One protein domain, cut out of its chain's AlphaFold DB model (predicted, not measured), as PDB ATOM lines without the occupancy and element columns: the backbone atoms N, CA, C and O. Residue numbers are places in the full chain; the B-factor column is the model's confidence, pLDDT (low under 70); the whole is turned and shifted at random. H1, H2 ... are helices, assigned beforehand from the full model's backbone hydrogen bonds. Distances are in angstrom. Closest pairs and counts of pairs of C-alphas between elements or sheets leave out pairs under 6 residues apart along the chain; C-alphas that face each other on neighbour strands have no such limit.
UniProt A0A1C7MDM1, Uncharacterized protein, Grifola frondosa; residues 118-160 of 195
ATOM      1  N   ARG A 118     147.116 234.935 229.390       92.19
ATOM      2  CA  ARG A 118     147.849 234.930 230.661       92.19
ATOM      3  C   ARG A 118     146.941 235.172 231.871       92.19
ATOM      4  O   ARG A 118     147.241 234.665 232.943       92.19
ATOM      5  N   ASN A 119     145.821 235.886 231.721       89.69
ATOM      6  CA  ASN A 119     144.817 236.017 232.787       89.69
ATOM      7  C   ASN A 119     144.059 234.700 233.007       89.69
ATOM      8  O   ASN A 119     143.823 234.335 234.154       89.69
ATOM      9  N   ILE A 120     143.711 233.988 231.928       91.69
ATOM     10  CA  ILE A 120     143.019 232.689 231.999       91.69
ATOM     11  C   ILE A 120     143.921 231.666 232.697       91.69
ATOM     12  O   ILE A 120     143.568 231.161 233.761       91.69
ATOM     13  N   PHE A 121     145.132 231.451 232.167       93.44
ATOM     14  CA  PHE A 121     146.099 230.543 232.784       93.44
ATOM     15  C   PHE A 121     146.500 230.983 234.201       93.44
ATOM     16  O   PHE A 121     146.713 230.137 235.059       93.44
ATOM     17  N   GLY A 122     146.558 232.289 234.486       92.69
ATOM     18  CA  GLY A 122     146.805 232.806 235.837       92.69
ATOM     19  C   GLY A 122     145.727 232.422 236.851       92.69
ATOM     20  O   GLY A 122     146.069 232.028 237.965       92.69
ATOM     21  N   GLY A 123     144.448 232.466 236.465       90.62
ATOM     22  CA  GLY A 123     143.338 232.004 237.302       90.62
ATOM     23  C   GLY A 123     143.383 230.494 237.551       90.62
ATOM     24  O   GLY A 123     143.293 230.059 238.699       90.62
ATOM     25  N   GLU A 124     143.592 229.701 236.495       92.31
ATOM     26  CA  GLU A 124     143.731 228.238 236.590       92.31
ATOM     27  C   GLU A 124     144.943 227.840 237.459       92.31
ATOM     28  O   GLU A 124     144.817 227.029 238.378       92.31
ATOM     29  N   TRP A 125     146.103 228.467 237.235       93.56
ATOM     30  CA  TRP A 125     147.340 228.196 237.969       93.56
ATOM     31  C   TRP A 125     147.258 228.611 239.440       93.56
ATOM     32  O   TRP A 125     147.649 227.829 240.304       93.56
ATOM     33  N   HIS A 126     146.740 229.802 239.755       93.06
ATOM     34  CA  HIS A 126     146.662 230.280 241.141       93.06
ATOM     35  C   HIS A 126     145.621 229.504 241.962       93.06
ATOM     36  O   HIS A 126     145.843 229.257 243.143       93.06
ATOM     37  N   SER A 127     144.553 229.007 241.327       91.31
ATOM     38  CA  SER A 127     143.599 228.086 241.969       91.31
ATOM     39  C   SER A 127     144.249 226.765 242.406       91.31
ATOM     40  O   SER A 127     143.836 226.170 243.397       91.31
ATOM     41  N   GLN A 128     145.285 226.315 241.689       93.25
ATOM     42  CA  GLN A 128     146.099 225.144 242.047       93.25
ATOM     43  C   GLN A 128     147.277 225.503 242.976       93.25
ATOM     44  O   GLN A 128     147.747 224.658 243.734       93.25
ATOM     45  N   ASN A 129     147.749 226.754 242.931       91.38
ATOM     46  CA  ASN A 129     148.928 227.262 243.637       91.38
ATOM     47  C   ASN A 129     148.564 228.538 244.435       91.38
ATOM     48  O   ASN A 129     149.027 229.631 244.091       91.38
ATOM     49  N   PRO A 130     147.747 228.440 245.504       90.75
ATOM     50  CA  PRO A 130     147.254 229.613 246.238       90.75
ATOM     51  C   PRO A 130     148.359 230.366 246.997       90.75
ATOM     52  O   PRO A 130     148.271 231.575 247.172       90.75
ATOM     53  N   ALA A 131     149.432 229.674 247.395       92.38
ATOM     54  CA  ALA A 131     150.651 230.280 247.945       92.38
ATOM     55  C   ALA A 131     151.722 230.581 246.868       92.38
ATOM     56  O   ALA A 131     152.849 230.953 247.190       92.38
ATOM     57  N   GLY A 132     151.402 230.374 245.587       90.06
ATOM     58  CA  GLY A 132     152.337 230.518 244.475       90.06
ATOM     59  C   GLY A 132     152.682 231.981 244.191       90.06
ATOM     60  O   GLY A 132     151.799 232.822 244.029       90.06
ATOM     61  N   THR A 133     153.976 232.292 244.093       93.81
ATOM     62  CA  THR A 133     154.439 233.662 243.831       93.81
ATOM     63  C   THR A 133     154.309 234.049 242.355       93.81
ATOM     64  O   THR A 133     154.298 233.202 241.457       93.81
ATOM     65  N   LYS A 134     154.283 235.362 242.084       91.81
ATOM     66  CA  LYS A 134     154.263 235.915 240.720       91.81
ATOM     67  C   LYS A 134     155.419 235.384 239.856       91.81
ATOM     68  O   LYS A 134     155.244 235.181 238.662       91.81
ATOM     69  N   ASP A 135     156.593 235.158 240.432       93.25
ATOM     70  CA  ASP A 135     157.763 234.702 239.679       93.25
ATOM     71  C   ASP A 135     157.689 233.209 239.339       93.25
ATOM     72  O   ASP A 135     158.047 232.822 238.228       93.25
ATOM     73  N   GLN A 136     157.100 232.379 240.210       90.38
ATOM     74  CA  GLN A 136     156.758 230.993 239.862       90.38
ATOM     75  C   GLN A 136     155.712 230.939 238.738       90.38
ATOM     76  O   GLN A 136     155.856 230.146 237.804       90.38
ATOM     77  N   PHE A 137     154.705 231.818 238.780       94.69
ATOM     78  CA  PHE A 137     153.744 231.982 237.687       94.69
ATOM     79  C   PHE A 137     154.429 232.403 236.380       94.69
ATOM     80  O   PHE A 137     154.181 231.804 235.336       94.69
ATOM     81  N   ASP A 138     155.314 233.399 236.423       92.62
ATOM     82  CA  ASP A 138     155.994 233.924 235.237       92.62
ATOM     83  C   ASP A 138     156.952 232.896 234.614       92.62
ATOM     84  O   ASP A 138     157.038 232.817 233.385       92.62
ATOM     85  N   VAL A 139     157.617 232.066 235.428       96.31
ATOM     86  CA  VAL A 139     158.390 230.902 234.963       96.31
ATOM     87  C   VAL A 139     157.470 229.863 234.319       96.31
ATOM     88  O   VAL A 139     157.753 229.411 233.209       96.31
ATOM     89  N   ARG A 140     156.343 229.507 234.951       94.31
ATOM     90  CA  ARG A 140     155.406 228.513 234.398       94.31
ATOM     91  C   ARG A 140     154.726 228.985 233.115       94.31
ATOM     92  O   ARG A 140     154.650 228.201 232.179       94.31
ATOM     93  N   TRP A 141     154.315 230.249 233.025       93.31
ATOM     94  CA  TRP A 141     153.747 230.840 231.809       93.31
ATOM     95  C   TRP A 141     154.757 230.858 230.652       93.31
ATOM     96  O   TRP A 141     154.408 230.481 229.536       93.31
ATOM     97  N   LYS A 142     156.019 231.240 230.910       94.56
ATOM     98  CA  LYS A 142     157.095 231.194 229.901       94.56
ATOM     99  C   LYS A 142     157.467 229.766 229.486       94.56
ATOM    100  O   LYS A 142     157.890 229.571 228.353       94.56
ATOM    101  N   GLY A 143     157.317 228.793 230.387       94.75
ATOM    102  CA  GLY A 143     157.578 227.374 230.138       94.75
ATOM    103  C   GLY A 143     156.465 226.622 229.397       94.75
ATOM    104  O   GLY A 143     156.665 225.458 229.060       94.75
ATOM    105  N   LEU A 144     155.307 227.246 229.136       94.50
ATOM    106  CA  LEU A 144     154.277 226.669 228.265       94.50
ATOM    107  C   LEU A 144     154.753 226.659 226.810       94.50
ATOM    108  O   LEU A 144     155.255 227.671 226.313       94.50
ATOM    109  N   THR A 145     154.509 225.559 226.095       96.25
ATOM    110  CA  THR A 145     154.800 225.482 224.655       96.25
ATOM    111  C   THR A 145     153.931 226.460 223.862       96.25
ATOM    112  O   THR A 145     152.847 226.848 224.306       96.25
ATOM    113  N   THR A 146     154.365 226.845 222.657       94.44
ATOM    114  CA  THR A 146     153.614 227.777 221.794       94.44
ATOM    115  C   THR A 146     152.167 227.321 221.592       94.44
ATOM    116  O   THR A 146     151.254 228.104 221.836       94.44
ATOM    117  N   GLY A 147     151.947 226.033 221.298       94.50
ATOM    118  CA  GLY A 147     150.606 225.459 221.147       94.50
ATOM    119  C   GLY A 147     149.750 225.530 222.419       94.50
ATOM    120  O   GLY A 147     148.566 225.849 222.340       94.50
ATOM    121  N   GLN A 148     150.335 225.324 223.607       93.50
ATOM    122  CA  GLN A 148     149.618 225.524 224.874       93.50
ATOM    123  C   GLN A 148     149.235 226.996 225.072       93.50
ATOM    124  O   GLN A 148     148.093 227.296 225.419       93.50
ATOM    125  N   GLN A 149     150.156 227.930 224.810       94.38
ATOM    126  CA  GLN A 149     149.854 229.363 224.867       94.38
ATOM    127  C   GLN A 149     148.772 229.753 223.847       94.38
ATOM    128  O   GLN A 149     147.930 230.596 224.155       94.38
ATOM    129  N   ASP A 150     148.765 229.146 222.659       94.06
ATOM    130  CA  ASP A 150     147.788 229.407 221.599       94.06
ATOM    131  C   ASP A 150     146.378 228.918 221.958       94.06
ATOM    132  O   ASP A 150     145.417 229.632 221.675       94.06
ATOM    133  N   VAL A 151     146.230 227.805 222.688       94.50
ATOM    134  CA  VAL A 151     144.932 227.390 223.267       94.50
ATOM    135  C   VAL A 151     144.380 228.466 224.211       94.50
ATOM    136  O   VAL A 151     143.209 228.840 224.108       94.50
ATOM    137  N   TYR A 152     145.211 229.040 225.088       93.31
ATOM    138  CA  TYR A 152     144.772 230.145 225.951       93.31
ATOM    139  C   TYR A 152     144.525 231.448 225.167       93.31
ATOM    140  O   TYR A 152     143.650 232.227 225.551       93.31
ATOM    141  N   LYS A 153     145.237 231.700 224.055       91.56
ATOM    142  CA  LYS A 153     144.951 232.831 223.147       91.56
ATOM    143  C   LYS A 153     143.615 232.650 222.428       91.56
ATOM    144  O   LYS A 153     142.888 233.634 222.324       91.56
ATOM    145  N   ALA A 154     143.275 231.440 221.983       90.75
ATOM    146  CA  ALA A 154     141.981 231.126 221.376       90.75
ATOM    147  C   ALA A 154     140.840 231.414 222.363       90.75
ATOM    148  O   ALA A 154     140.065 232.336 222.116       90.75
ATOM    149  N   ARG A 155     140.864 230.794 223.557       88.31
ATOM    150  CA  ARG A 155     139.900 231.073 224.644       88.31
ATOM    151  C   ARG A 155     139.766 232.576 224.942       88.31
ATOM    152  O   ARG A 155     138.663 233.081 225.122       88.31
ATOM    153  N   ALA A 156     140.882 233.313 224.967       88.75
ATOM    154  CA  ALA A 156     140.889 234.761 225.200       88.75
ATOM    155  C   ALA A 156     140.352 235.604 224.023       88.75
ATOM    156  O   ALA A 156     140.001 236.765 224.228       88.75
ATOM    157  N   ARG A 157     140.283 235.066 222.799       86.25
ATOM    158  CA  ARG A 157     139.574 235.688 221.667       86.25
ATOM    159  C   ARG A 157     138.090 235.348 221.687       86.25
ATOM    160  O   ARG A 157     137.292 236.250 221.447       86.25
ATOM    161  N   ASP A 158     137.730 234.117 222.033       82.25
ATOM    162  CA  ASP A 158     136.334 233.677 222.134       82.25
ATOM    163  C   ASP A 158     135.594 234.460 223.229       82.25
ATOM    164  O   ASP A 158     134.558 235.056 222.962       82.25
ATOM    165  N   LEU A 159     136.209 234.621 224.410       78.06
ATOM    166  CA  LEU A 159     135.718 235.477 225.506       78.06
ATOM    167  C   LEU A 159     135.651 236.980 225.168       78.06
ATOM    168  O   LEU A 159     135.114 237.762 225.948       78.06
ATOM    169  N   LYS A 160     136.215 237.407 224.032       69.94
ATOM    170  CA  LYS A 160     136.141 238.788 223.521       69.94
ATOM    171  C   LYS A 160     135.206 238.925 222.318       69.94
ATOM    172  O   LYS A 160     135.030 240.037 221.820       69.94
TER     173      LYS A 160
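AT A GLANCE: This is residues 118 to 160 of the 195 residues of an uncharacterized protein of Grifola frondosa (UniProt A0A1C7MDM1). Three short helices make an open triangle with few contacts: H1 packs on H2 across a steep angle, and H3 sets its residues 152 to 156 across the beginning of H1, near Ile 120. The turn from H2 into H3 sticks out with residues 142 to 148, of which 142 belongs to H2 and 146 to 148 belong to H3. The printed part has 43 residues with three named helices in the order H1, H2, H3 and no named strand, and its class is all helix. It is only just compact, close to loose, with a radius of gyration of the C-alphas of 10.6 A, and its outline is elongated, spanning 30 by 19 by 13 A.

IN THESE COORDINATES: Find C-alpha 118 at (147.849, 234.930, 230.661); here H1 begins, and it runs through residues 118 to 128, 15.1 A from first to last C-alpha. Go on to C-alpha 134 at (154.263, 235.915, 240.720), where H2 starts; it takes residues 134 to 142 and is 12.1 A long. H3, the longest helix by residues, holds residues 146 to 158 and measures 18.3 A. Look for its end at C-alpha 158, (136.334, 233.677, 222.134).

HOW THE PARTS SIT: Start with H1, which touches both of the other helices. Look at Gly 122 and Phe 137: their C-alphas, the closest of H1 and H2, are 7.2 A apart, and these two helices touch. Their lines stand at a steep tilt of 61 degrees, and they run opposite ways. Next compare Ile 120 with Tyr 152, whose C-alphas, the closest of H1 and H3, are 6.8 A apart. H3 touches H1 with residues 152 to 156 alone, and the two lines are about perpendicular at 74 degrees. H2 and H3 are only just apart, with their closest C-alphas 8.1 A from each other. In the backbones of H1, H2 and H3 you will find every O i to N i+4 pair within hydrogen-bond range.

THE WHOLE: The C-alphas of Ala 131 and Asp 158 are the two farthest apart, at 29.7 A, while those of Arg 118 and Lys 160, the first and last printed, are 14.2 A apart. The printed part runs from 118 to 160 without a cut. Both links are tight: five residues stand between H1 and H2, and three between H2 and H3. In the B-factor column the mean pLDDT of the printed part is 91.5, and one residue, Lys 160, is under 70.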